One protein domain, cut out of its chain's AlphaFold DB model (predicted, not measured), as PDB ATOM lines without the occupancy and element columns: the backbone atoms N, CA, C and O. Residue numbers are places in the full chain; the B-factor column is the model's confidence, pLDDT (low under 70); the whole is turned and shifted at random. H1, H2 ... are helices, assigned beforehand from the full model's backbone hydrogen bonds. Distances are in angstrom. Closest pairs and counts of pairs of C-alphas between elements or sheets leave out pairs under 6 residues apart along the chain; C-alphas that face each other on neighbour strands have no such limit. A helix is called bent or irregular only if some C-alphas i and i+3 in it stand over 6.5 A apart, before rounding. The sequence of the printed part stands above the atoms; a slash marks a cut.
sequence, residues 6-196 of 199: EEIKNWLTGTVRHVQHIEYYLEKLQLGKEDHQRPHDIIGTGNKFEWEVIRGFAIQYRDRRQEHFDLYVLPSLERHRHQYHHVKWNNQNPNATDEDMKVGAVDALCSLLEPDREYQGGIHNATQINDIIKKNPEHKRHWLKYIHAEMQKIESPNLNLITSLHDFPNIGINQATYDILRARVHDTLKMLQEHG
ATOM      1  N   GLU A   6     -16.918  50.888 -25.935       95.75
ATOM      2  CA  GLU A   6     -16.505  51.553 -27.174       95.75
ATOM      3  C   GLU A   6     -16.460  50.587 -28.366       95.75
ATOM      4  O   GLU A   6     -16.971  50.893 -29.436       95.75
ATOM      5  N   GLU A   7     -15.936  49.375 -28.179       95.94
ATOM      6  CA  GLU A   7     -15.955  48.338 -29.219       95.94
ATOM      7  C   GLU A   7     -17.376  47.945 -29.632       95.94
ATOM      8  O   GLU A   7     -17.647  47.764 -30.820       95.94
ATOM      9  N   ILE A   8     -18.298  47.840 -28.670       96.81
ATOM     10  CA  ILE A   8     -19.703  47.554 -28.979       96.81
ATOM     11  C   ILE A   8     -20.331  48.733 -29.719       96.81
ATOM     12  O   ILE A   8     -20.991  48.528 -30.735       96.81
ATOM     13  N   LYS A   9     -20.100  49.965 -29.258       96.06
ATOM     14  CA  LYS A   9     -20.601  51.172 -29.919       96.06
ATOM     15  C   LYS A   9     -20.111  51.265 -31.366       96.06
ATOM     16  O   LYS A   9     -20.918  51.533 -32.258       96.06
ATOM     17  N   ASN A  10     -18.831  50.990 -31.609       94.44
ATOM     18  CA  ASN A  10     -18.244  50.998 -32.948       94.44
ATOM     19  C   ASN A  10     -18.841  49.902 -33.834       94.44
ATOM     20  O   ASN A  10     -19.253  50.187 -34.960       94.44
ATOM     21  N   TRP A  11     -18.995  48.681 -33.310       95.19
ATOM     22  CA  TRP A  11     -19.665  47.594 -34.029       95.19
ATOM     23  C   TRP A  11     -21.107  47.939 -34.413       95.19
ATOM     24  O   TRP A  11     -21.503  47.764 -35.568       95.19
ATOM     25  N   LEU A  12     -21.899  48.444 -33.465       96.50
ATOM     26  CA  LEU A  12     -23.294  48.795 -33.711       96.50
ATOM     27  C   LEU A  12     -23.414  49.955 -34.696       96.50
ATOM     28  O   LEU A  12     -24.246  49.893 -35.593       96.50
ATOM     29  N   THR A  13     -22.568  50.981 -34.575       96.00
ATOM     30  CA  THR A  13     -22.595  52.137 -35.485       96.00
ATOM     31  C   THR A  13     -22.250  51.705 -36.909       96.00
ATOM     32  O   THR A  13     -22.976  52.043 -37.845       96.00
ATOM     33  N   GLY A  14     -21.207  50.883 -37.074       94.94
ATOM     34  CA  GLY A  14     -20.860  50.284 -38.364       94.94
ATOM     35  C   GLY A  14     -21.970  49.380 -38.910       94.94
ATOM     36  O   GLY A  14     -22.243  49.388 -40.105       94.94
ATOM     37  N   THR A  15     -22.678  48.654 -38.041       96.19
ATOM     38  CA  THR A  15     -23.836  47.838 -38.438       96.19
ATOM     39  C   THR A  15     -24.997  48.710 -38.917       96.19
ATOM     40  O   THR A  15     -25.532  48.448 -39.985       96.19
ATOM     41  N   VAL A  16     -25.356  49.783 -38.203       97.12
ATOM     42  CA  VAL A  16     -26.413  50.722 -38.628       97.12
ATOM     43  C   VAL A  16     -26.077  51.357 -39.979       97.12
ATOM     44  O   VAL A  16     -26.949  51.426 -40.845       97.12
ATOM     45  N   ARG A  17     -24.819  51.777 -40.186       96.50
ATOM     46  CA  ARG A  17     -24.336  52.279 -41.486       96.50
ATOM     47  C   ARG A  17     -24.548  51.250 -42.585       96.50
ATOM     48  O   ARG A  17     -25.172  51.560 -43.592       96.50
ATOM     49  N   HIS A  18     -24.074  50.034 -42.352       96.50
ATOM     50  CA  HIS A  18     -24.116  48.952 -43.321       96.50
ATOM     51  C   HIS A  18     -25.542  48.546 -43.702       96.50
ATOM     52  O   HIS A  18     -25.864  48.456 -44.883       96.50
ATOM     53  N   VAL A  19     -26.433  48.404 -42.717       97.19
ATOM     54  CA  VAL A  19     -27.847  48.082 -42.957       97.19
ATOM     55  C   VAL A  19     -28.500  49.161 -43.814       97.19
ATOM     56  O   VAL A  19     -29.107  48.843 -44.833       97.19
ATOM     57  N   GLN A  20     -28.343  50.442 -43.459       97.75
ATOM     58  CA  GLN A  20     -28.917  51.517 -44.273       97.75
ATOM     59  C   GLN A  20     -28.307  51.564 -45.680       97.75
ATOM     60  O   GLN A  20     -29.021  51.826 -46.643       97.75
ATOM     61  N   HIS A  21     -27.008  51.296 -45.812       97.69
ATOM     62  CA  HIS A  21     -26.311  51.287 -47.092       97.69
ATOM     63  C   HIS A  21     -26.843  50.198 -48.031       97.69
ATOM     64  O   HIS A  21     -27.139  50.474 -49.193       97.69
ATOM     65  N   ILE A  22     -27.020  48.980 -47.514       97.88
ATOM     66  CA  ILE A  22     -27.603  47.854 -48.251       97.88
ATOM     67  C   ILE A  22     -29.038  48.172 -48.652       97.88
ATOM     68  O   ILE A  22     -29.370  48.110 -49.835       97.88
ATOM     69  N   GLU A  23     -29.875  48.562 -47.692       98.19
ATOM     70  CA  GLU A  23     -31.291  48.833 -47.933       98.19
ATOM     71  C   GLU A  23     -31.493  49.968 -48.950       98.19
ATOM     72  O   GLU A  23     -32.356  49.860 -49.821       98.19
ATOM     73  N   TYR A  24     -30.633  50.995 -48.931       98.44
ATOM     74  CA  TYR A  24     -30.637  52.068 -49.928       98.44
ATOM     75  C   TYR A  24     -30.479  51.519 -51.347       98.44
ATOM     76  O   TYR A  24     -31.299  51.809 -52.222       98.44
ATOM     77  N   TYR A  25     -29.463  50.691 -51.592       98.56
ATOM     78  CA  TYR A  25     -29.251  50.133 -52.926       98.56
ATOM     79  C   TYR A  25     -30.283  49.068 -53.296       98.56
ATOM     80  O   TYR A  25     -30.731  49.060 -54.442       98.56
ATOM     81  N   LEU A  26     -30.711  48.215 -52.361       97.88
ATOM     82  CA  LEU A  26     -31.766  47.231 -52.621       97.88
ATOM     83  C   LEU A  26     -33.058  47.913 -53.085       97.88
ATOM     84  O   LEU A  26     -33.665  47.474 -54.060       97.88
ATOM     85  N   GLU A  27     -33.455  49.016 -52.453       96.75
ATOM     86  CA  GLU A  27     -34.645  49.768 -52.855       96.75
ATOM     87  C   GLU A  27     -34.487  50.438 -54.225       96.75
ATOM     88  O   GLU A  27     -35.376  50.320 -55.072       96.75
ATOM     89  N   LYS A  28     -33.350  51.100 -54.485       97.94
ATOM     90  CA  LYS A  28     -33.089  51.767 -55.776       97.94
ATOM     91  C   LYS A  28     -33.008  50.780 -56.941       97.94
ATOM     92  O   LYS A  28     -33.455  51.100 -58.040       97.94
ATOM     93  N   LEU A  29     -32.475  49.586 -56.690       97.81
ATOM     94  CA  LEU A  29     -32.372  48.499 -57.664       97.81
ATOM     95  C   LEU A  29     -33.637  47.622 -57.722       97.81
ATOM     96  O   LEU A  29     -33.726  46.754 -58.586       97.81
ATOM     97  N   GLN A  30     -34.613  47.855 -56.835       96.62
ATOM     98  CA  GLN A  30     -35.845  47.070 -56.686       96.62
ATOM     99  C   GLN A  30     -35.605  45.571 -56.424       96.62
ATOM    100  O   GLN A  30     -36.312  44.720 -56.968       96.62
ATOM    101  N   LEU A  31     -34.622  45.264 -55.578       96.12
ATOM    102  CA  LEU A  31     -34.183  43.915 -55.212       96.12
ATOM    103  C   LEU A  31     -34.589  43.535 -53.778       96.12
ATOM    104  O   LEU A  31     -34.910  44.385 -52.941       96.12
ATOM    105  N   GLY A  32     -34.512  42.237 -53.488       91.44
ATOM    106  CA  GLY A  32     -34.675  41.670 -52.151       91.44
ATOM    107  C   GLY A  32     -36.131  41.581 -51.706       91.44
ATOM    108  O   GLY A  32     -36.406  41.727 -50.518       91.44
ATOM    109  N   LYS A  33     -37.077  41.407 -52.634       88.81
ATOM    110  CA  LYS A  33     -38.501  41.204 -52.313       88.81
ATOM    111  C   LYS A  33     -38.765  39.803 -51.759       88.81
ATOM    112  O   LYS A  33     -39.711  39.626 -51.000       88.81
ATOM    113  N   GLU A  34     -37.936  38.836 -52.142       86.19
ATOM    114  CA  GLU A  34     -38.021  37.437 -51.701       86.19
ATOM    115  C   GLU A  34     -37.269  37.170 -50.383       86.19
ATOM    116  O   GLU A  34     -37.487  36.137 -49.743       86.19
ATOM    117  N   ASP A  35     -36.420  38.104 -49.939       90.00
ATOM    118  CA  ASP A  35     -35.710  37.978 -48.667       90.00
ATOM    119  C   ASP A  35     -36.642  38.312 -47.493       90.00
ATOM    120  O   ASP A  35     -37.039  39.457 -47.266       90.00
ATOM    121  N   HIS A  36     -36.987  37.281 -46.725       91.19
ATOM    122  CA  HIS A  36     -37.859  37.376 -45.557       91.19
ATOM    123  C   HIS A  36     -37.134  37.873 -44.293       91.19
ATOM    124  O   HIS A  36     -37.778  38.070 -43.262       91.19
ATOM    125  N   GLN A  37     -35.812  38.062 -44.340       93.56
ATOM    126  CA  GLN A  37     -34.988  38.554 -43.233       93.56
ATOM    127  C   GLN A  37     -34.568  40.015 -43.440       93.56
ATOM    128  O   GLN A  37     -33.417  40.381 -43.203       93.56
ATOM    129  N   ARG A  38     -35.524  40.863 -43.843       92.75
ATOM    130  CA  ARG A  38     -35.320  42.307 -44.017       92.75
ATOM    131  C   ARG A  38     -35.878  43.142 -42.854       92.75
ATOM    132  O   ARG A  38     -36.940  42.791 -42.337       92.75
ATOM    133  N   PRO A  39     -35.232  44.262 -42.463       95.38
ATOM    134  CA  PRO A  39     -34.019  44.830 -43.060       95.38
ATOM    135  C   PRO A  39     -32.793  43.924 -42.903       95.38
ATOM    136  O   PRO A  39     -32.682  43.208 -41.900       95.38
ATOM    137  N   HIS A  40     -31.923  43.942 -43.917       91.94
ATOM    138  CA  HIS A  40     -30.760  43.058 -44.033       91.94
ATOM    139  C   HIS A  40     -29.939  43.059 -42.741       91.94
ATOM    140  O   HIS A  40     -29.863  44.068 -42.044       91.94
ATOM    141  N   ASP A  41     -29.341  41.918 -42.400       93.62
ATOM    142  CA  ASP A  41     -28.500  41.700 -41.215       93.62
ATOM    143  C   ASP A  41     -29.117  41.872 -39.817       93.62
ATOM    144  O   ASP A  41     -28.492  41.413 -38.862       93.62
ATOM    145  N   ILE A  42     -30.291  42.486 -39.638       96.75
ATOM    146  CA  ILE A  42     -30.834  42.819 -38.295       96.75
ATOM    147  C   ILE A  42     -32.123  42.074 -37.922       96.75
ATOM    148  O   ILE A  42     -32.642  42.244 -36.810       96.75
ATOM    149  N   ILE A  43     -32.607  41.219 -38.826       95.69
ATOM    150  CA  ILE A  43     -33.776  40.351 -38.661       95.69
ATOM    151  C   ILE A  43     -33.383  38.881 -38.878       95.69
ATOM    152  O   ILE A  43     -32.446  38.562 -39.610       95.69
ATOM    153  N   GLY A  44     -34.107  37.973 -38.220       94.25
ATOM    154  CA  GLY A  44     -33.869  36.530 -38.287       94.25
ATOM    155  C   GLY A  44     -32.779  36.041 -37.330       94.25
ATOM    156  O   GLY A  44     -32.116  36.824 -36.656       94.25
ATOM    157  N   THR A  45     -32.621  34.722 -37.242       94.06
ATOM    158  CA  THR A  45     -31.629  34.093 -36.357       94.06
ATOM    159  C   THR A  45     -30.207  34.391 -36.824       94.06
ATOM    160  O   THR A  45     -29.889  34.203 -37.996       94.06
ATOM    161  N   GLY A  46     -29.341  34.791 -35.892       95.38
ATOM    162  CA  GLY A  46     -27.951  35.142 -36.192       95.38
ATOM    163  C   GLY A  46     -27.783  36.573 -36.701       95.38
ATOM    164  O   GLY A  46     -26.758  36.905 -37.296       95.38
ATOM    165  N   ASN A  47     -28.771  37.436 -36.471       97.25
ATOM    166  CA  ASN A  47     -28.666  38.839 -36.851       97.25
ATOM    167  C   ASN A  47     -27.574  39.581 -36.053       97.25
ATOM    168  O   ASN A  47     -27.266  39.232 -34.909       97.25
ATOM    169  N   LYS A  48     -26.998  40.634 -36.649       96.88
ATOM    170  CA  LYS A  48     -25.864  41.420 -36.117       96.88
ATOM    171  C   LYS A  48     -26.166  42.148 -34.797       96.88
ATOM    172  O   LYS A  48     -25.237  42.668 -34.174       96.88
ATOM    173  N   PHE A  49     -27.429  42.162 -34.363       97.56
ATOM    174  CA  PHE A  49     -27.895  42.745 -33.105       97.56
ATOM    175  C   PHE A  49     -28.172  41.724 -31.990       97.56
ATOM    176  O   PHE A  49     -28.472  42.112 -30.862       97.56
ATOM    177  N   GLU A  50     -28.027  40.423 -32.242       97.50
ATOM    178  CA  GLU A  50     -28.067  39.431 -31.167       97.50
ATOM    179  C   GLU A  50     -26.812  39.518 -30.296       97.50
ATOM    180  O   GLU A  50     -25.697  39.625 -30.811       97.50
ATOM    181  N   TRP A  51     -26.969  39.382 -28.974       97.12
ATOM    182  CA  TRP A  51     -25.836  39.386 -28.042       97.12
ATOM    183  C   TRP A  51     -24.742  38.385 -28.439       97.12
ATOM    184  O   TRP A  51     -23.560  38.734 -28.463       97.12
ATOM    185  N   GLU A  52     -25.130  37.166 -28.821       96.75
ATOM    186  CA  GLU A  52     -24.188  36.117 -29.227       96.75
ATOM    187  C   GLU A  52     -23.408  36.450 -30.507       96.75
ATOM    188  O   GLU A  52     -22.345  35.876 -30.739       96.75
ATOM    189  N   VAL A  53     -23.888  37.396 -31.314       97.56
ATOM    190  CA  VAL A  53     -23.181  37.907 -32.494       97.56
ATOM    191  C   VAL A  53     -22.333  39.132 -32.122       97.56
ATOM    192  O   VAL A  53     -21.133  39.163 -32.404       97.56
ATOM    193  N   ILE A  54     -22.913  40.097 -31.399       97.56
ATOM    194  CA  ILE A  54     -22.235  41.326 -30.948       97.56
ATOM    195  C   ILE A  54     -20.971  41.004 -30.144       97.56
ATOM    196  O   ILE A  54     -19.919  41.601 -30.378       97.56
ATOM    197  N   ARG A  55     -21.051  40.063 -29.195       95.94
ATOM    198  CA  ARG A  55     -19.959  39.771 -28.254       95.94
ATOM    199  C   ARG A  55     -18.641  39.386 -28.931       95.94
ATOM    200  O   ARG A  55     -17.589  39.702 -28.386       95.94
ATOM    201  N   GLY A  56     -18.694  38.711 -30.081       96.25
ATOM    202  CA  GLY A  56     -17.504  38.310 -30.831       96.25
ATOM    203  C   GLY A  56     -17.102  39.353 -31.862       96.25
ATOM    204  O   GLY A  56     -15.931  39.721 -31.944       96.25
ATOM    205  N   PHE A  57     -18.063  39.903 -32.611       95.50
ATOM    206  CA  PHE A  57     -17.744  40.884 -33.648       95.50
ATOM    207  C   PHE A  57     -17.276  42.236 -33.110       95.50
ATOM    208  O   PHE A  57     -16.452  42.881 -33.759       95.50
ATOM    209  N   ALA A  58     -17.701  42.645 -31.915       95.88
ATOM    210  CA  ALA A  58     -17.192  43.862 -31.283       95.88
ATOM    211  C   ALA A  58     -15.675  43.801 -31.020       95.88
ATOM    212  O   ALA A  58     -14.994  44.816 -31.105       95.88
ATOM    213  N   ILE A  59     -15.119  42.616 -30.750       95.12
ATOM    214  CA  ILE A  59     -13.693  42.438 -30.406       95.12
ATOM    215  C   ILE A  59     -12.842  41.925 -31.567       95.12
ATOM    216  O   ILE A  59     -11.675  41.581 -31.366       95.12
ATOM    217  N   GLN A  60     -13.396  41.865 -32.780       91.50
ATOM    218  CA  GLN A  60     -12.722  41.259 -33.931       91.50
ATOM    219  C   GLN A  60     -11.415  41.969 -34.326       91.50
ATOM    220  O   GLN A  60     -10.526  41.338 -34.885       91.50
ATOM    221  N   TYR A  61     -11.278  43.262 -34.009       86.81
ATOM    222  CA  TYR A  61     -10.087  44.060 -34.334       86.81
ATOM    223  C   TYR A  61      -9.137  44.257 -33.153       86.81
ATOM    224  O   TYR A  61      -8.072  44.848 -33.324       86.81
ATOM    225  N   ARG A  62      -9.494  43.762 -31.962       92.00
ATOM    226  CA  ARG A  62      -8.664  43.913 -30.760       92.00
ATOM    227  C   ARG A  62      -7.313  43.216 -30.913       92.00
ATOM    228  O   ARG A  62      -6.305  43.706 -30.416       92.00
ATOM    229  N   ASP A  63      -7.307  42.065 -31.576       91.94
ATOM    230  CA  ASP A  63      -6.128  41.234 -31.757       91.94
ATOM    231  C   ASP A  63      -6.224  40.483 -33.090       91.94
ATOM    232  O   ASP A  63      -7.252  39.890 -33.412       91.94
ATOM    233  N   ARG A  64      -5.145  40.536 -33.877       88.38
ATOM    234  CA  ARG A  64      -5.068  39.959 -35.229       88.38
ATOM    235  C   ARG A  64      -4.573  38.507 -35.243       88.38
ATOM    236  O   ARG A  64      -4.437  37.928 -36.318       88.38
ATOM    237  N   ARG A  65      -4.259  37.919 -34.085       94.38
ATOM    238  CA  ARG A  65      -3.835  36.515 -33.982       94.38
ATOM    239  C   ARG A  65      -4.995  35.572 -34.298       94.38
ATOM    240  O   ARG A  65      -6.107  35.761 -33.809       94.38
ATOM    241  N   GLN A  66      -4.700  34.498 -35.032       94.88
ATOM    242  CA  GLN A  66      -5.680  33.458 -35.366       94.88
ATOM    243  C   GLN A  66      -6.320  32.842 -34.111       94.88
ATOM    244  O   GLN A  66      -7.526  32.654 -34.069       94.88
ATOM    245  N   GLU A  67      -5.540  32.628 -33.048       96.62
ATOM    246  CA  GLU A  67      -6.026  32.101 -31.762       96.62
ATOM    247  C   GLU A  67      -7.128  32.973 -31.139       96.62
ATOM    248  O   GLU A  67      -8.101  32.458 -30.590       96.62
ATOM    249  N   HIS A  68      -6.991  34.304 -31.229       95.38
ATOM    250  CA  HIS A  68      -8.012  35.239 -30.747       95.38
ATOM    251  C   HIS A  68      -9.278  35.140 -31.595       95.38
ATOM    252  O   HIS A  68     -10.383  35.089 -31.052       95.38
ATOM    253  N   PHE A  69      -9.113  35.077 -32.916       95.56
ATOM    254  CA  PHE A  69     -10.224  34.911 -33.842       95.56
ATOM    255  C   PHE A  69     -10.988  33.610 -33.570       95.56
ATOM    256  O   PHE A  69     -12.195  33.658 -33.336       95.56
ATOM    257  N   ASP A  70     -10.296  32.473 -33.526       97.00
ATOM    258  CA  ASP A  70     -10.904  31.153 -33.339       97.00
ATOM    259  C   ASP A  70     -11.648  31.055 -32.004       97.00
ATOM    260  O   ASP A  70     -12.754  30.515 -31.940       97.00
ATOM    261  N   LEU A  71     -11.069  31.607 -30.934       96.69
ATOM    262  CA  LEU A  71     -11.636  31.493 -29.594       96.69
ATOM    263  C   LEU A  71     -12.801  32.459 -29.345       96.69
ATOM    264  O   LEU A  71     -13.717  32.130 -28.587       96.69
ATOM    265  N   TYR A  72     -12.762  33.661 -29.926       96.19
ATOM    266  CA  TYR A  72     -13.677  34.736 -29.535       96.19
ATOM    267  C   TYR A  72     -14.555  35.293 -30.655       96.19
ATOM    268  O   TYR A  72     -15.635  35.797 -30.357       96.19
ATOM    269  N   VAL A  73     -14.126  35.211 -31.914       96.31
ATOM    270  CA  VAL A  73     -14.833  35.813 -33.058       96.31
ATOM    271  C   VAL A  73     -15.569  34.748 -33.865       96.31
ATOM    272  O   VAL A  73     -16.737  34.931 -34.207       96.31
ATOM    273  N   LEU A  74     -14.913  33.616 -34.130       96.81
ATOM    274  CA  LEU A  74     -15.441  32.530 -34.948       96.81
ATOM    275  C   LEU A  74     -16.804  32.003 -34.459       96.81
ATOM    276  O   LEU A  74     -17.684  31.846 -35.303       96.81
ATOM    277  N   PRO A  75     -17.072  31.812 -33.149       97.38
ATOM    278  CA  PRO A  75     -18.393  31.362 -32.700       97.38
ATOM    279  C   PRO A  75     -19.528  32.326 -33.083       97.38
ATOM    280  O   PRO A  75     -20.604  31.897 -33.502       97.38
ATOM    281  N   SER A  76     -19.282  33.635 -32.982       97.38
ATOM    282  CA  SER A  76     -20.234  34.671 -33.398       97.38
ATOM    283  C   SER A  76     -20.391  34.717 -34.919       97.38
ATOM    284  O   SER A  76     -21.507  34.880 -35.412       97.38
ATOM    285  N   LEU A  77     -19.298  34.518 -35.662       95.75
ATOM    286  CA  LEU A  77     -19.321  34.434 -37.123       95.75
ATOM    287  C   LEU A  77     -20.138  33.239 -37.620       95.75
ATOM    288  O   LEU A  77     -20.974  33.409 -38.502       95.75
ATOM    289  N   GLU A  78     -19.936  32.051 -37.051       96.25
ATOM    290  CA  GLU A  78     -20.712  30.858 -37.410       96.25
ATOM    291  C   GLU A  78     -22.195  31.040 -37.093       96.25
ATOM    292  O   GLU A  78     -23.054  30.684 -37.899       96.25
ATOM    293  N   ARG A  79     -22.518  31.687 -35.967       96.25
ATOM    294  CA  ARG A  79     -23.906  32.041 -35.667       96.25
ATOM    295  C   ARG A  79     -24.493  32.977 -36.725       96.25
ATOM    296  O   ARG A  79     -25.612  32.735 -37.169       96.25
ATOM    297  N   HIS A  80     -23.751  34.007 -37.126       96.00
ATOM    298  CA  HIS A  80     -24.188  34.979 -38.127       96.00
ATOM    299  C   HIS A  80     -24.372  34.365 -39.522       96.00
ATOM    300  O   HIS A  80     -25.328  34.689 -40.226       96.00
ATOM    301  N   ARG A  81     -23.528  33.396 -39.892       94.38
ATOM    302  CA  ARG A  81     -23.611  32.657 -41.163       94.38
ATOM    303  C   ARG A  81     -24.904  31.853 -41.350       94.38
ATOM    304  O   ARG A  81     -25.167  31.425 -42.470       94.38
ATOM    305  N   HIS A  82     -25.719  31.675 -40.306       92.31
ATOM    306  CA  HIS A  82     -27.055  31.081 -40.426       92.31
ATOM    307  C   HIS A  82     -28.104  32.012 -41.042       92.31
ATOM    308  O   HIS A  82     -29.195  31.538 -41.368       92.31
ATOM    309  N   GLN A  83     -27.818  33.309 -41.203       92.12
ATOM    310  CA  GLN A  83     -28.751  34.195 -41.889       92.12
ATOM    311  C   GLN A  83     -28.957  33.762 -43.340       92.12
ATOM    312  O   GLN A  83     -28.059  33.238 -44.005       92.12
ATOM    313  N   TYR A  84     -30.176  33.991 -43.818       91.44
ATOM    314  CA  TYR A  84     -30.674  33.527 -45.102       91.44
ATOM    315  C   TYR A  84     -29.726  33.892 -46.248       91.44
ATOM    316  O   TYR A  84     -29.264  33.003 -46.966       91.44
ATOM    317  N   HIS A  85     -29.352  35.167 -46.360       90.56
ATOM    318  CA  HIS A  85     -28.471  35.639 -47.425       90.56
ATOM    319  C   HIS A  85     -27.091  34.960 -47.392       90.56
ATOM    320  O   HIS A  85     -26.575  34.600 -48.447       90.56
ATOM    321  N   HIS A  86     -26.513  34.675 -46.216       92.25
ATOM    322  CA  HIS A  86     -25.236  33.949 -46.112       92.25
ATOM    323  C   HIS A  86     -25.348  32.513 -46.617       92.25
ATOM    324  O   HIS A  86     -24.446  32.040 -47.314       92.25
ATOM    325  N   VAL A  87     -26.456  31.835 -46.306       91.19
ATOM    326  CA  VAL A  87     -26.732  30.464 -46.762       91.19
ATOM    327  C   VAL A  87     -26.878  30.401 -48.284       91.19
ATOM    328  O   VAL A  87     -26.475  29.409 -48.900       91.19
ATOM    329  N   LYS A  88     -27.436  31.443 -48.906       91.88
ATOM    330  CA  LYS A  88     -27.592  31.528 -50.364       91.88
ATOM    331  C   LYS A  88     -26.314  31.964 -51.077       91.88
ATOM    332  O   LYS A  88     -25.963  31.379 -52.095       91.88
ATOM    333  N   TRP A  89     -25.614  32.954 -50.527       92.38
ATOM    334  CA  TRP A  89     -24.481  33.622 -51.164       92.38
ATOM    335  C   TRP A  89     -23.160  32.870 -51.030       92.38
ATOM    336  O   TRP A  89     -22.383  32.816 -51.982       92.38
ATOM    337  N   ASN A  90     -22.832  32.355 -49.837       86.06
ATOM    338  CA  ASN A  90     -21.437  32.026 -49.531       86.06
ATOM    339  C   ASN A  90     -20.914  30.794 -50.266       86.06
ATOM    340  O   ASN A  90     -19.745  30.799 -50.667       86.06
ATOM    341  N   ASN A  91     -21.779  29.804 -50.459       82.19
ATOM    342  CA  ASN A  91     -21.504  28.568 -51.179       82.19
ATOM    343  C   ASN A  91     -22.361  28.507 -52.442       82.19
ATOM    344  O   ASN A  91     -23.390  29.171 -52.530       82.19
ATOM    345  N   GLN A  92     -21.973  27.659 -53.398       82.75
ATOM    346  CA  GLN A  92     -22.790  27.370 -54.573       82.75
ATOM    347  C   GLN A  92     -24.050  26.605 -54.138       82.75
ATOM    348  O   GLN A  92     -24.078  25.376 -54.102       82.75
ATOM    349  N   ASN A  93     -25.070  27.353 -53.724       85.88
ATOM    350  CA  ASN A  93     -26.323  26.818 -53.230       85.88
ATOM    351  C   ASN A  93     -27.255  26.565 -54.425       85.88
ATOM    352  O   ASN A  93     -27.630  27.522 -55.102       85.88
ATOM    353  N   PRO A  94     -27.659  25.312 -54.698       85.94
ATOM    354  CA  PRO A  94     -28.525  25.002 -55.835       85.94
ATOM    355  C   PRO A  94     -29.923  25.627 -55.716       85.94
ATOM    356  O   PRO A  94     -30.633  25.715 -56.711       85.94
ATOM    357  N   ASN A  95     -30.310  26.068 -54.516       88.94
ATOM    358  CA  ASN A  95     -31.584  26.726 -54.249       88.94
ATOM    359  C   ASN A  95     -31.460  28.258 -54.187       88.94
ATOM    360  O   ASN A  95     -32.415  28.901 -53.748       88.94
ATOM    361  N   ALA A  96     -30.298  28.846 -54.491       91.94
ATOM    362  CA  ALA A  96     -30.170  30.299 -54.580       91.94
ATOM    363  C   ALA A  96     -30.808  30.796 -55.878       91.94
ATOM    364  O   ALA A  96     -30.463  30.324 -56.963       91.94
ATOM    365  N   THR A  97     -31.741  31.736 -55.757       93.19
ATOM    366  CA  THR A  97     -32.314  32.427 -56.914       93.19
ATOM    367  C   THR A  97     -31.344  33.493 -57.426       93.19
ATOM    368  O   THR A  97     -30.408  33.908 -56.738       93.19
ATOM    369  N   ASP A  98     -31.578  33.989 -58.641       94.19
ATOM    370  CA  ASP A  98     -30.853  35.156 -59.151       94.19
ATOM    371  C   ASP A  98     -31.021  36.373 -58.226       94.19
ATOM    372  O   ASP A  98     -30.109  37.189 -58.101       94.19
ATOM    373  N   GLU A  99     -32.183  36.512 -57.580       94.00
ATOM    374  CA  GLU A  99     -32.445  37.594 -56.633       94.00
ATOM    375  C   GLU A  99     -31.611  37.435 -55.356       94.00
ATOM    376  O   GLU A  99     -30.954  38.399 -54.959       94.00
ATOM    377  N   ASP A 100     -31.514  36.222 -54.799       94.81
ATOM    378  CA  ASP A 100     -30.642  35.922 -53.652       94.81
ATOM    379  C   ASP A 100     -29.186  36.323 -53.931       94.81
ATOM    380  O   ASP A 100     -28.508  36.946 -53.108       94.81
ATOM    381  N   MET A 101     -28.699  35.987 -55.127       95.81
ATOM    382  CA  MET A 101     -27.324  36.284 -55.516       95.81
ATOM    383  C   MET A 101     -27.090  37.779 -55.736       95.81
ATOM    384  O   MET A 101     -26.010  38.289 -55.430       95.81
ATOM    385  N   LYS A 102     -28.092  38.507 -56.235       96.75
ATOM    386  CA  LYS A 102     -28.023  39.968 -56.358       96.75
ATOM    387  C   LYS A 102     -28.025  40.647 -54.989       96.75
ATOM    388  O   LYS A 102     -27.240  41.573 -54.801       96.75
ATOM    389  N   VAL A 103     -28.831  40.173 -54.035       96.31
ATOM    390  CA  VAL A 103     -28.826  40.672 -52.647       96.31
ATOM    391  C   VAL A 103     -27.452  40.462 -52.010       96.31
ATOM    392  O   VAL A 103     -26.856  41.420 -51.520       96.31
ATOM    393  N   GLY A 104     -26.892  39.251 -52.106       96.00
ATOM    394  CA  GLY A 104     -25.548  38.962 -51.593       96.00
ATOM    395  C   GLY A 104     -24.445  39.795 -52.261       96.00
ATOM    396  O   GLY A 104     -23.478  40.192 -51.610       96.00
ATOM    397  N   ALA A 105     -24.599  40.123 -53.547       97.50
ATOM    398  CA  ALA A 105     -23.685  41.022 -54.239       97.50
ATOM    399  C   ALA A 105     -23.799  42.477 -53.751       97.50
ATOM    400  O   ALA A 105     -22.763  43.124 -53.605       97.50
ATOM    401  N   VAL A 106     -25.011  42.982 -53.476       98.12
ATOM    402  CA  VAL A 106     -25.209  44.320 -52.881       98.12
ATOM    403  C   VAL A 106     -24.552  44.392 -51.505       98.12
ATOM    404  O   VAL A 106     -23.749  45.290 -51.280       98.12
ATOM    405  N   ASP A 107     -24.816  43.423 -50.626       96.69
ATOM    406  CA  ASP A 107     -24.193  43.321 -49.297       96.69
ATOM    407  C   ASP A 107     -22.655  43.364 -49.380       96.69
ATOM    408  O   ASP A 107     -21.995  44.251 -48.820       96.69
ATOM    409  N   ALA A 108     -22.076  42.476 -50.194       95.38
ATOM    410  CA  ALA A 108     -20.632  42.412 -50.382       95.38
ATOM    411  C   ALA A 108     -20.045  43.731 -50.916       95.38
ATOM    412  O   ALA A 108     -19.006  44.179 -50.431       95.38
ATOM    413  N   LEU A 109     -20.692  44.378 -51.890       97.00
ATOM    414  CA  LEU A 109     -20.212  45.643 -52.453       97.00
ATOM    415  C   LEU A 109     -20.353  46.810 -51.470       97.00
ATOM    416  O   LEU A 109     -19.422  47.609 -51.367       97.00
ATOM    417  N   CYS A 110     -21.449  46.881 -50.710       96.12
ATOM    418  CA  CYS A 110     -21.619  47.863 -49.640       96.12
ATOM    419  C   CYS A 110     -20.490  47.752 -48.611       96.12
ATOM    420  O   CYS A 110     -19.885  48.766 -48.268       96.12
ATOM    421  N   SER A 111     -20.123  46.527 -48.211       93.81
ATOM    422  CA  SER A 111     -19.021  46.319 -47.264       93.81
ATOM    423  C   SER A 111     -17.669  46.860 -47.767       93.81
ATOM    424  O   SER A 111     -16.916  47.428 -46.978       93.81
ATOM    425  N   LEU A 112     -17.399  46.795 -49.079       94.19
ATOM    426  CA  LEU A 112     -16.169  47.326 -49.695       94.19
ATOM    427  C   LEU A 112     -16.149  48.858 -49.811       94.19
ATOM    428  O   LEU A 112     -15.084  49.458 -49.979       94.19
ATOM    429  N   LEU A 113     -17.318  49.488 -49.783       92.75
ATOM    430  CA  LEU A 113     -17.496  50.934 -49.920       92.75
ATOM    431  C   LEU A 113     -17.535  51.647 -48.556       92.75
ATOM    432  O   LEU A 113     -17.553  52.876 -48.504       92.75
ATOM    433  N   GLU A 114     -17.545  50.897 -47.453       90.69
ATOM    434  CA  GLU A 114     -17.676  51.424 -46.095       90.69
ATOM    435  C   GLU A 114     -16.325  51.748 -45.432       90.69
ATOM    436  O   GLU A 114     -15.379  50.963 -45.519       90.69
ATOM    437  N   PRO A 115     -16.227  52.871 -44.692       80.12
ATOM    438  CA  PRO A 115     -14.988  53.276 -44.023       80.12
ATOM    439  C   PRO A 115     -14.545  52.341 -42.900       80.12
ATOM    440  O   PRO A 115     -13.349  52.179 -42.674       80.12
ATOM    441  N   ASP A 116     -15.490  51.719 -42.197       79.06
ATOM    442  CA  ASP A 116     -15.221  51.063 -40.910       79.06
ATOM    443  C   ASP A 116     -14.815  49.583 -41.053       79.06
ATOM    444  O   ASP A 116     -14.764  48.837 -40.074       79.06
ATOM    445  N   ARG A 117     -14.553  49.126 -42.284       78.50
ATOM    446  CA  ARG A 117     -14.275  47.723 -42.624       78.50
ATOM    447  C   ARG A 117     -12.788  47.508 -42.917       78.50
ATOM    448  O   ARG A 117     -12.405  47.071 -44.001       78.50
ATOM    449  N   GLU A 118     -11.923  47.782 -41.936       72.94
ATOM    450  CA  GLU A 118     -10.457  47.695 -42.103       72.94
ATOM    451  C   GLU A 118      -9.973  46.336 -42.633       72.94
ATOM    452  O   GLU A 118      -9.084  46.282 -43.479       72.94
ATOM    453  N   TYR A 119     -10.574  45.233 -42.178       70.38
ATOM    454  CA  TYR A 119     -10.230  43.878 -42.636       70.38
ATOM    455  C   TYR A 119     -10.472  43.650 -44.132       70.38
ATOM    456  O   TYR A 119      -9.909  42.715 -44.699       70.38
ATOM    457  N   GLN A 120     -11.299  44.480 -44.766       73.50
ATOM    458  CA  GLN A 120     -11.508  44.443 -46.206       73.50
ATOM    459  C   GLN A 120     -10.566  45.375 -46.969       73.50
ATOM    460  O   GLN A 120     -10.512  45.271 -48.186       73.50
ATOM    461  N   GLY A 121      -9.802  46.235 -46.285       72.81
ATOM    462  CA  GLY A 121      -8.953  47.260 -46.901       72.81
ATOM    463  C   GLY A 121      -9.509  48.686 -46.815       72.81
ATOM    464  O   GLY A 121      -8.899  49.593 -47.375       72.81
ATOM    465  N   GLY A 122     -10.623  48.902 -46.100       78.75
ATOM    466  CA  GLY A 122     -11.275  50.212 -45.969       78.75
ATOM    467  C   GLY A 122     -12.141  50.576 -47.181       78.75
ATOM    468  O   GLY A 122     -12.704  49.693 -47.820       78.75
ATOM    469  N   ILE A 123     -12.248  51.873 -47.500       85.69
ATOM    470  CA  ILE A 123     -13.029  52.355 -48.653       85.69
ATOM    471  C   ILE A 123     -12.290  52.041 -49.957       85.69
ATOM    472  O   ILE A 123     -11.172  52.513 -50.178       85.69
ATOM    473  N   HIS A 124     -12.956  51.325 -50.860       90.06
ATOM    474  CA  HIS A 124     -12.430  51.017 -52.186       90.06
ATOM    475  C   HIS A 124     -13.015  51.932 -53.262       90.06
ATOM    476  O   HIS A 124     -14.207  52.226 -53.288       90.06
ATOM    477  N   ASN A 125     -12.179  52.328 -54.220       90.81
ATOM    478  CA  ASN A 125     -12.638  52.941 -55.460       90.81
ATOM    479  C   ASN A 125     -13.102  51.881 -56.479       90.81
ATOM    480  O   ASN A 125     -12.811  50.690 -56.359       90.81
ATOM    481  N   ALA A 126     -13.763  52.335 -57.546       90.12
ATOM    482  CA  ALA A 126     -14.292  51.473 -58.606       90.12
ATOM    483  C   ALA A 126     -13.257  50.508 -59.222       90.12
ATOM    484  O   ALA A 126     -13.581  49.363 -59.545       90.12
ATOM    485  N   THR A 127     -12.007  50.947 -59.394       92.25
ATOM    486  CA  THR A 127     -10.945  50.103 -59.966       92.25
ATOM    487  C   THR A 127     -10.553  48.997 -58.993       92.25
ATOM    488  O   THR A 127     -10.494  47.831 -59.381       92.25
ATOM    489  N   GLN A 128     -10.370  49.340 -57.716       94.69
ATOM    490  CA  GLN A 128     -10.055  48.373 -56.665       94.69
ATOM    491  C   GLN A 128     -11.171  47.335 -56.501       94.69
ATOM    492  O   GLN A 128     -10.885  46.140 -56.417       94.69
ATOM    493  N   ILE A 129     -12.439  47.761 -56.543       95.31
ATOM    494  CA  ILE A 129     -13.589  46.849 -56.505       95.31
ATOM    495  C   ILE A 129     -13.543  45.881 -57.691       95.31
ATOM    496  O   ILE A 129     -13.651  44.673 -57.498       95.31
ATOM    497  N   ASN A 130     -13.297  46.364 -58.913       95.25
ATOM    498  CA  ASN A 130     -13.178  45.488 -60.081       95.25
ATOM    499  C   ASN A 130     -12.063  44.437 -59.929       95.25
ATOM    500  O   ASN A 130     -12.231  43.294 -60.366       95.25
ATOM    501  N   ASP A 131     -10.942  44.784 -59.300       95.62
ATOM    502  CA  ASP A 131      -9.859  43.834 -59.037       95.62
ATOM    503  C   ASP A 131     -10.213  42.812 -57.949       95.62
ATOM    504  O   ASP A 131      -9.838  41.641 -58.064       95.62
ATOM    505  N   ILE A 132     -10.987  43.211 -56.938       94.94
ATOM    506  CA  ILE A 132     -11.545  42.297 -55.930       94.94
ATOM    507  C   ILE A 132     -12.543  41.329 -56.578       94.94
ATOM    508  O   ILE A 132     -12.482  40.120 -56.334       94.94
ATOM    509  N   ILE A 133     -13.410  41.817 -57.469       96.12
ATOM    510  CA  ILE A 133     -14.380  40.986 -58.195       96.12
ATOM    511  C   ILE A 133     -13.665  39.898 -59.002       96.12
ATOM    512  O   ILE A 133     -14.064  38.738 -58.943       96.12
ATOM    513  N   LYS A 134     -12.570  40.212 -59.707       95.56
ATOM    514  CA  LYS A 134     -11.821  39.214 -60.502       95.56
ATOM    515  C   LYS A 134     -11.307  38.033 -59.668       95.56
ATOM    516  O   LYS A 134     -11.229  36.919 -60.192       95.56
ATOM    517  N   LYS A 135     -10.975  38.276 -58.395       94.75
ATOM    518  CA  LYS A 135     -10.437  37.285 -57.447       94.75
ATOM    519  C   LYS A 135     -11.515  36.428 -56.771       94.75
ATOM    520  O   LYS A 135     -11.172  35.443 -56.125       94.75
ATOM    521  N   ASN A 136     -12.796  36.783 -56.897       93.94
ATOM    522  CA  ASN A 136     -13.890  36.023 -56.293       93.94
ATOM    523  C   ASN A 136     -14.181  34.706 -57.048       93.94
ATOM    524  O   ASN A 136     -13.874  34.597 -58.239       93.94
ATOM    525  N   PRO A 137     -14.813  33.711 -56.391       93.38
ATOM    526  CA  PRO A 137     -15.299  32.496 -57.045       93.38
ATOM    527  C   PRO A 137     -16.252  32.790 -58.205       93.38
ATOM    528  O   PRO A 137     -17.055  33.723 -58.138       93.38
ATOM    529  N   GLU A 138     -16.212  31.960 -59.248       90.62
ATOM    530  CA  GLU A 138     -16.949  32.189 -60.498       90.62
ATOM    531  C   GLU A 138     -18.445  32.457 -60.299       90.62
ATOM    532  O   GLU A 138     -18.958  33.429 -60.854       90.62
ATOM    533  N   HIS A 139     -19.103  31.681 -59.432       90.19
ATOM    534  CA  HIS A 139     -20.529  31.823 -59.129       90.19
ATOM    535  C   HIS A 139     -20.902  33.177 -58.495       90.19
ATOM    536  O   HIS A 139     -22.061  33.565 -58.568       90.19
ATOM    537  N   LYS A 140     -19.947  33.919 -57.912       94.62
ATOM    538  CA  LYS A 140     -20.152  35.278 -57.369       94.62
ATOM    539  C   LYS A 140     -19.768  36.369 -58.363       94.62
ATOM    540  O   LYS A 140     -20.381  37.434 -58.377       94.62
ATOM    541  N   ARG A 141     -18.749  36.125 -59.201       95.50
ATOM    542  CA  ARG A 141     -18.165  37.148 -60.091       95.50
ATOM    543  C   ARG A 141     -19.184  37.783 -61.023       95.50
ATOM    544  O   ARG A 141     -19.143  38.997 -61.211       95.50
ATOM    545  N   HIS A 142     -20.063  36.972 -61.613       95.38
ATOM    546  CA  HIS A 142     -21.096  37.467 -62.522       95.38
ATOM    547  C   HIS A 142     -21.995  38.497 -61.823       95.38
ATOM    548  O   HIS A 142     -22.131  39.622 -62.305       95.38
ATOM    549  N   TRP A 143     -22.515  38.141 -60.648       97.31
ATOM    550  CA  TRP A 143     -23.426  38.978 -59.870       97.31
ATOM    551  C   TRP A 143     -22.759  40.231 -59.321       97.31
ATOM    552  O   TRP A 143     -23.309  41.318 -59.472       97.31
ATOM    553  N   LEU A 144     -21.541  40.114 -58.781       98.06
ATOM    554  CA  LEU A 144     -20.780  41.278 -58.327       98.06
ATOM    555  C   LEU A 144     -20.518  42.260 -59.470       98.06
ATOM    556  O   LEU A 144     -20.677  43.462 -59.292       98.06
ATOM    557  N   LYS A 145     -20.134  41.766 -60.655       97.81
ATOM    558  CA  LYS A 145     -19.884  42.627 -61.818       97.81
ATOM    559  C   LYS A 145     -21.160  43.331 -62.276       97.81
ATOM    560  O   LYS A 145     -21.110  44.520 -62.579       97.81
ATOM    561  N   TYR A 146     -22.273  42.600 -62.332       98.00
ATOM    562  CA  TYR A 146     -23.573  43.150 -62.699       98.00
ATOM    563  C   TYR A 146     -24.010  44.236 -61.705       98.00
ATOM    564  O   TYR A 146     -24.236  45.374 -62.106       98.00
ATOM    565  N   ILE A 147     -24.051  43.919 -60.407       98.44
ATOM    566  CA  ILE A 147     -24.517  44.850 -59.375       98.44
ATOM    567  C   ILE A 147     -23.585  46.049 -59.229       98.44
ATOM    568  O   ILE A 147     -24.075  47.167 -59.122       98.44
ATOM    569  N   HIS A 148     -22.264  45.869 -59.312       98.19
ATOM    570  CA  HIS A 148     -21.329  46.994 -59.269       98.19
ATOM    571  C   HIS A 148     -21.607  47.998 -60.399       98.19
ATOM    572  O   HIS A 148     -21.648  49.200 -60.147       98.19
ATOM    573  N   ALA A 149     -21.867  47.521 -61.620       97.94
ATOM    574  CA  ALA A 149     -22.203  48.389 -62.747       97.94
ATOM    575  C   ALA A 149     -23.548  49.119 -62.563       97.94
ATOM    576  O   ALA A 149     -23.676  50.267 -62.988       97.94
ATOM    577  N   GLU A 150     -24.539  48.487 -61.928       98.44
ATOM    578  CA  GLU A 150     -25.820  49.137 -61.621       98.44
ATOM    579  C   GLU A 150     -25.696  50.156 -60.475       98.44
ATOM    580  O   GLU A 150     -26.196  51.272 -60.600       98.44
ATOM    581  N   MET A 151     -24.970  49.829 -59.399       98.00
ATOM    582  CA  MET A 151     -24.726  50.739 -58.271       98.00
ATOM    583  C   MET A 151     -23.992  52.011 -58.708       98.00
ATOM    584  O   MET A 151     -24.303  53.087 -58.215       98.00
ATOM    585  N   GLN A 152     -23.078  51.922 -59.681       96.81
ATOM    586  CA  GLN A 152     -22.372  53.088 -60.233       96.81
ATOM    587  C   GLN A 152     -23.284  54.113 -60.926       96.81
ATOM    588  O   GLN A 152     -22.865  55.248 -61.148       96.81
ATOM    589  N   LYS A 153     -24.515  53.731 -61.285       97.50
ATOM    590  CA  LYS A 153     -25.510  54.629 -61.894       97.50
ATOM    591  C   LYS A 153     -26.352  55.368 -60.850       97.50
ATOM    592  O   LYS A 153     -27.166  56.211 -61.218       97.50
ATOM    593  N   ILE A 154     -26.198  55.020 -59.575       97.56
ATOM    594  CA  ILE A 154     -26.974  55.544 -58.455       97.56
ATOM    595  C   ILE A 154     -26.058  56.451 -57.631       97.56
ATOM    596  O   ILE A 154     -24.902  56.121 -57.375       97.56
ATOM    597  N   GLU A 155     -26.570  57.606 -57.211       95.69
ATOM    598  CA  GLU A 155     -25.841  58.495 -56.306       95.69
ATOM    599  C   GLU A 155     -25.585  57.796 -54.965       95.69
ATOM    600  O   GLU A 155     -26.502  57.256 -54.347       95.69
ATOM    601  N   SER A 156     -24.332  57.789 -54.507       93.75
ATOM    602  CA  SER A 156     -23.981  57.147 -53.241       93.75
ATOM    603  C   SER A 156     -24.522  57.944 -52.048       93.75
ATOM    604  O   SER A 156     -24.347  59.165 -52.003       93.75
ATOM    605  N   PRO A 157     -25.138  57.289 -51.047       95.06
ATOM    606  CA  PRO A 157     -25.648  57.989 -49.878       95.06
ATOM    607  C   PRO A 157     -24.506  58.451 -48.961       95.06
ATOM    608  O   PRO A 157     -23.442  57.833 -48.887       95.06
ATOM    609  N   ASN A 158     -24.730  59.526 -48.201       91.88
ATOM    610  CA  ASN A 158     -23.729  60.042 -47.266       91.88
ATOM    611  C   ASN A 158     -23.768  59.300 -45.915       91.88
ATOM    612  O   ASN A 158     -24.440  59.724 -44.973       91.88
ATOM    613  N   LEU A 159     -23.009  58.207 -45.809       92.62
ATOM    614  CA  LEU A 159     -22.929  57.382 -44.591       92.62
ATOM    615  C   LEU A 159     -22.273  58.094 -43.398       92.62
ATOM    616  O   LEU A 159     -22.514  57.713 -42.252       92.62
ATOM    617  N   ASN A 160     -21.489  59.151 -43.641       90.38
ATOM    618  CA  ASN A 160     -20.792  59.892 -42.584       90.38
ATOM    619  C   ASN A 160     -21.751  60.630 -41.639       90.38
ATOM    620  O   ASN A 160     -21.339  61.067 -40.569       90.38
ATOM    621  N   LEU A 161     -23.027  60.766 -42.015       92.12
ATOM    622  CA  LEU A 161     -24.055  61.359 -41.161       92.12
ATOM    623  C   LEU A 161     -24.479  60.434 -40.007       92.12
ATOM    624  O   LEU A 161     -24.999  60.901 -38.996       92.12
ATOM    625  N   ILE A 162     -24.251  59.125 -40.130       94.50
ATOM    626  CA  ILE A 162     -24.608  58.138 -39.109       94.50
ATOM    627  C   ILE A 162     -23.458  58.076 -38.103       94.50
ATOM    628  O   ILE A 162     -22.475  57.373 -38.315       94.50
ATOM    629  N   THR A 163     -23.547  58.842 -37.020       92.06
ATOM    630  CA  THR A 163     -22.477  58.960 -36.002       92.06
ATOM    631  C   THR A 163     -22.920  58.570 -34.595       92.06
ATOM    632  O   THR A 163     -22.090  58.430 -33.698       92.06
ATOM    633  N   SER A 164     -24.222  58.373 -34.397       93.81
ATOM    634  CA  SER A 164     -24.841  58.087 -33.108       93.81
ATOM    635  C   SER A 164     -25.853  56.957 -33.247       93.81
ATOM    636  O   SER A 164     -26.496  56.817 -34.281       93.81
ATOM    637  N   LEU A 165     -26.007  56.158 -32.192       95.88
ATOM    638  CA  LEU A 165     -27.033  55.113 -32.105       95.88
ATOM    639  C   LEU A 165     -28.372  55.652 -31.586       95.88
ATOM    640  O   LEU A 165     -29.402  55.022 -31.797       95.88
ATOM    641  N   HIS A 166     -28.358  56.819 -30.934       94.19
ATOM    642  CA  HIS A 166     -29.556  57.464 -30.384       94.19
ATOM    643  C   HIS A 166     -30.229  58.400 -31.388       94.19
ATOM    644  O   HIS A 166     -31.438  58.598 -31.327       94.19
ATOM    645  N   ASP A 167     -29.446  58.971 -32.304       92.31
ATOM    646  CA  ASP A 167     -29.923  59.937 -33.292       92.31
ATOM    647  C   ASP A 167     -29.109  59.813 -34.586       92.31
ATOM    648  O   ASP A 167     -28.028  60.386 -34.728       92.31
ATOM    649  N   PHE A 168     -29.596  58.990 -35.514       96.56
ATOM    650  CA  PHE A 168     -29.016  58.828 -36.846       96.56
ATOM    651  C   PHE A 168     -30.072  59.107 -37.913       96.56
ATOM    652  O   PHE A 168     -31.208  58.654 -37.770       96.56
ATOM    653  N   PRO A 169     -29.733  59.800 -39.012       97.06
ATOM    654  CA  PRO A 169     -30.715  60.145 -40.032       97.06
ATOM    655  C   PRO A 169     -31.108  58.937 -40.891       97.06
ATOM    656  O   PRO A 169     -30.347  57.975 -41.029       97.06
ATOM    657  N   ASN A 170     -32.287  59.031 -41.509       97.44
ATOM    658  CA  ASN A 170     -32.661  58.201 -42.650       97.44
ATOM    659  C   ASN A 170     -31.929  58.732 -43.897       97.44
ATOM    660  O   ASN A 170     -32.149  59.874 -44.301       97.44
ATOM    661  N   ILE A 171     -31.073  57.912 -44.511       96.50
ATOM    662  CA  ILE A 171     -30.268  58.295 -45.689       96.50
ATOM    663  C   ILE A 171     -31.007  58.147 -47.032       96.50
ATOM    664  O   ILE A 171     -30.382  58.160 -48.092       96.50
ATOM    665  N   GLY A 172     -32.334  58.003 -47.002       95.56
ATOM    666  CA  GLY A 172     -33.176  57.842 -48.188       95.56
ATOM    667  C   GLY A 172     -33.667  56.414 -48.427       95.56
ATOM    668  O   GLY A 172     -33.988  56.089 -49.570       95.56
ATOM    669  N   ILE A 173     -33.718  55.592 -47.374       96.94
ATOM    670  CA  ILE A 173     -34.411  54.295 -47.362       96.94
ATOM    671  C   ILE A 173     -35.896  54.482 -47.020       96.94
ATOM    672  O   ILE A 173     -36.311  55.527 -46.500       96.94
ATOM    673  N   ASN A 174     -36.714  53.463 -47.269       96.06
ATOM    674  CA  ASN A 174     -38.130  53.470 -46.941       96.06
ATOM    675  C   ASN A 174     -38.345  53.718 -45.441       96.06
ATOM    676  O   ASN A 174     -37.655  53.159 -44.584       96.06
ATOM    677  N   GLN A 175     -39.344  54.543 -45.118       97.75
ATOM    678  CA  GLN A 175     -39.650  54.914 -43.740       97.75
ATOM    679  C   GLN A 175     -39.956  53.697 -42.853       97.75
ATOM    680  O   GLN A 175     -39.490  53.652 -41.720       97.75
ATOM    681  N   ALA A 176     -40.663  52.686 -43.366       97.19
ATOM    682  CA  ALA A 176     -40.960  51.470 -42.613       97.19
ATOM    683  C   ALA A 176     -39.683  50.672 -42.286       97.19
ATOM    684  O   ALA A 176     -39.506  50.241 -41.148       97.19
ATOM    685  N   THR A 177     -38.764  50.530 -43.249       97.31
ATOM    686  CA  THR A 177     -37.442  49.908 -43.048       97.31
ATOM    687  C   THR A 177     -36.649  50.660 -41.976       97.31
ATOM    688  O   THR A 177     -36.098  50.053 -41.054       97.31
ATOM    689  N   TYR A 178     -36.633  51.992 -42.059       98.19
ATOM    690  CA  TYR A 178     -35.952  52.852 -41.094       98.19
ATOM    691  C   TYR A 178     -36.562  52.760 -39.686       98.19
ATOM    692  O   TYR A 178     -35.829  52.693 -38.697       98.19
ATOM    693  N   ASP A 179     -37.889  52.697 -39.570       98.25
ATOM    694  CA  ASP A 179     -38.575  52.538 -38.286       98.25
ATOM    695  C   ASP A 179     -38.265  51.184 -37.633       98.25
ATOM    696  O   ASP A 179     -38.009  51.139 -36.426       98.25
ATOM    697  N   ILE A 180     -38.190  50.104 -38.422       98.19
ATOM    698  CA  ILE A 180     -37.737  48.795 -37.932       98.19
ATOM    699  C   ILE A 180     -36.294  48.892 -37.428       98.19
ATOM    700  O   ILE A 180     -36.013  48.458 -36.312       98.19
ATOM    701  N   LEU A 181     -35.386  49.494 -38.201       98.19
ATOM    702  CA  LEU A 181     -33.992  49.674 -37.788       98.19
ATOM    703  C   LEU A 181     -33.886  50.442 -36.463       98.19
ATOM    704  O   LEU A 181     -33.186  49.987 -35.558       98.19
ATOM    705  N   ARG A 182     -34.615  51.554 -36.298       98.31
ATOM    706  CA  ARG A 182     -34.633  52.313 -35.035       98.31
ATOM    707  C   ARG A 182     -35.147  51.486 -33.861       98.31
ATOM    708  O   ARG A 182     -34.523  51.493 -32.802       98.31
ATOM    709  N   ALA A 183     -36.248  50.759 -34.047       98.12
ATOM    710  CA  ALA A 183     -36.795  49.891 -33.006       98.12
ATOM    711  C   ALA A 183     -35.787  48.805 -32.601       98.12
ATOM    712  O   ALA A 183     -35.525  48.608 -31.416       98.12
ATOM    713  N   ARG A 184     -35.139  48.168 -33.583       98.19
ATOM    714  CA  ARG A 184     -34.118  47.146 -33.338       98.19
ATOM    715  C   ARG A 184     -32.884  47.710 -32.633       98.19
ATOM    716  O   ARG A 184     -32.380  47.059 -31.721       98.19
ATOM    717  N   VAL A 185     -32.423  48.911 -32.990       98.31
ATOM    718  CA  VAL A 185     -31.331  49.591 -32.269       98.31
ATOM    719  C   VAL A 185     -31.731  49.845 -30.816       98.31
ATOM    720  O   VAL A 185     -30.987  49.469 -29.915       98.31
ATOM    721  N   HIS A 186     -32.921  50.394 -30.569       98.19
ATOM    722  CA  HIS A 186     -33.424  50.648 -29.215       98.19
ATOM    723  C   HIS A 186     -33.499  49.380 -28.356       98.19
ATOM    724  O   HIS A 186     -33.009  49.366 -27.225       98.19
ATOM    725  N   ASP A 187     -34.056  48.298 -28.900       98.06
ATOM    726  CA  ASP A 187     -34.125  47.000 -28.219       98.06
ATOM    727  C   ASP A 187     -32.726  46.458 -27.900       98.06
ATOM    728  O   ASP A 187     -32.478  45.938 -26.811       98.06
ATOM    729  N   THR A 188     -31.787  46.632 -28.831       98.31
ATOM    730  CA  THR A 188     -30.394  46.204 -28.664       98.31
ATOM    731  C   THR A 188     -29.698  46.990 -27.559       98.31
ATOM    732  O   THR A 188     -29.003  46.400 -26.733       98.31
ATOM    733  N   LEU A 189     -29.906  48.307 -27.491       97.94
ATOM    734  CA  LEU A 189     -29.345  49.148 -26.431       97.94
ATOM    735  C   LEU A 189     -29.882  48.742 -25.050       97.94
ATOM    736  O   LEU A 189     -29.106  48.668 -24.099       97.94
ATOM    737  N   LYS A 190     -31.172  48.401 -24.938       97.94
ATOM    738  CA  LYS A 190     -31.752  47.865 -23.694       97.94
ATOM    739  C   LYS A 190     -31.142  46.523 -23.295       97.94
ATOM    740  O   LYS A 190     -30.685  46.383 -22.167       97.94
ATOM    741  N   MET A 191     -31.069  45.568 -24.223       97.94
ATOM    742  CA  MET A 191     -30.420  44.271 -23.987       97.94
ATOM    743  C   MET A 191     -28.968  44.455 -23.512       97.94
ATOM    744  O   MET A 191     -28.494  43.773 -22.608       97.94
ATOM    745  N   LEU A 192     -28.239  45.413 -24.085       97.69
ATOM    746  CA  LEU A 192     -26.858  45.689 -23.697       97.69
ATOM    747  C   LEU A 192     -26.728  46.256 -22.280       97.69
ATOM    748  O   LEU A 192     -25.758  45.918 -21.596       97.69
ATOM    749  N   GLN A 193     -27.709  47.027 -21.804       97.00
ATOM    750  CA  GLN A 193     -27.762  47.469 -20.406       97.00
ATOM    751  C   GLN A 193     -27.887  46.281 -19.445       97.00
ATOM    752  O   GLN A 193     -27.198  46.257 -18.425       97.00
ATOM    753  N   GLU A 194     -28.672  45.260 -19.794       96.56
ATOM    754  CA  GLU A 194     -28.790  44.016 -19.012       96.56
ATOM    755  C   GLU A 194     -27.456  43.247 -18.951       96.56
ATOM    756  O   GLU A 194     -27.144  42.597 -17.953       96.56
ATOM    757  N   HIS A 195     -26.614  43.390 -19.978       94.69
ATOM    758  CA  HIS A 195     -25.242  42.869 -20.011       94.69
ATOM    759  C   HIS A 195     -24.186  43.820 -19.398       94.69
ATOM    760  O   HIS A 195     -22.980  43.524 -19.413       94.69
ATOM    761  N   GLY A 196     -24.618  44.946 -18.820       96.25
ATOM    762  CA  GLY A 196     -23.770  45.921 -18.135       96.25
ATOM    763  C   GLY A 196     -23.003  46.863 -19.066       96.25
ATOM    764  O   GLY A 196     -21.900  47.288 -18.714       96.25
TER     765      GLY A 196
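This is residues 6 to 196 of the 199 residues of an uncharacterized protein of uncultured archaeon (UniProt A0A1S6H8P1). One long helix, H1, runs through the body, with H8 alongside it running the opposite way, the hairpin H2 and H3 near H1's first end, and a cluster of H4, H5, H6 and H7 towards its last end. In that cluster H5 crosses the later part of H1, H7 packs on H5, and H4 and H6 lie at the outside, while two long links, residues 30 to 50 and 152 to 174, run back past H1 on different sides. The printed part has 191 residues with eight named helices, H1 to H8 in chain order, and no named strand; its class is all helix. It is compact, with a radius of gyration of the C-alphas of 16.1 A and spans of 45 by 41 by 32 A.

H1, residues 6 to 29, begins at C-alpha 6 (-16.505, 51.553, -27.174) and is 34.5 A long. H2 is residues 51 to 57, 10.0 A. H3, residues 66 to 80, is 18.8 A long and only just irregular, with C-alphas 71 and 74 6.6 A apart. H4 is residues 84 to 89, 8.7 A. H5, residues 98 to 113, is 22.6 A, and H6, residues 126 to 135, is 14.7 A. H7, residues 138 to 151, is 20.2 A and also only just irregular, with C-alphas 139 and 142 6.6 A apart. H8, residues 175 to 194, is 29.1 A and ends at C-alpha 194 (-28.790, 44.016, -19.012).

H1 is the hub, touching H2, H5, H7 and H8. With residues 8 to 11 alone it touches H2, about perpendicular at 85 degrees, the closest C-alphas being those of Trp 11 and Phe 57, 7.0 A apart. H2 and H3 form a helical hairpin, closest at the C-alphas of Gly 56 and Val 73, 4.3 A. H1 touches H5 at a steep tilt of 48 degrees, opposite ways, closest at the C-alphas of Ile 22 and Asp 107, 5.8 A. H5 touches H7, closest at the C-alphas of Ala 105 and Leu 144, 5.0 A. H5 also touches H4, about perpendicular at 87 degrees, closest at the C-alphas of Trp 89 and Gly 104, 5.5 A. H6 and H7 form a helical hairpin at a shallow tilt of 14 degrees, closest at the C-alphas of Ile 133 and Arg 141, 5.7 A. H8 only just touches H1, with 3 pairs of C-alphas within 8 A, at a shallow tilt of 16 degrees, opposite ways; the closest are those of Val 16 and Leu 181, 7.7 A. H3 and H8 are apart. Every O i to N i+4 pair is within hydrogen-bond range in H1, H4, H5 and H8; the counts are 2 of 3 in H2, 8 of 11 in H3, 5 of 6 in H6 and 8 of 10 in H7.

The two C-alphas farthest apart are those of His 142 and Gly 196, 45.3 A. The printed part has no cut. The links H1 to H2, H5 to H6 and H7 to H8 are long. The mean pLDDT of the printed part is 94.2, and no printed residue is under 70.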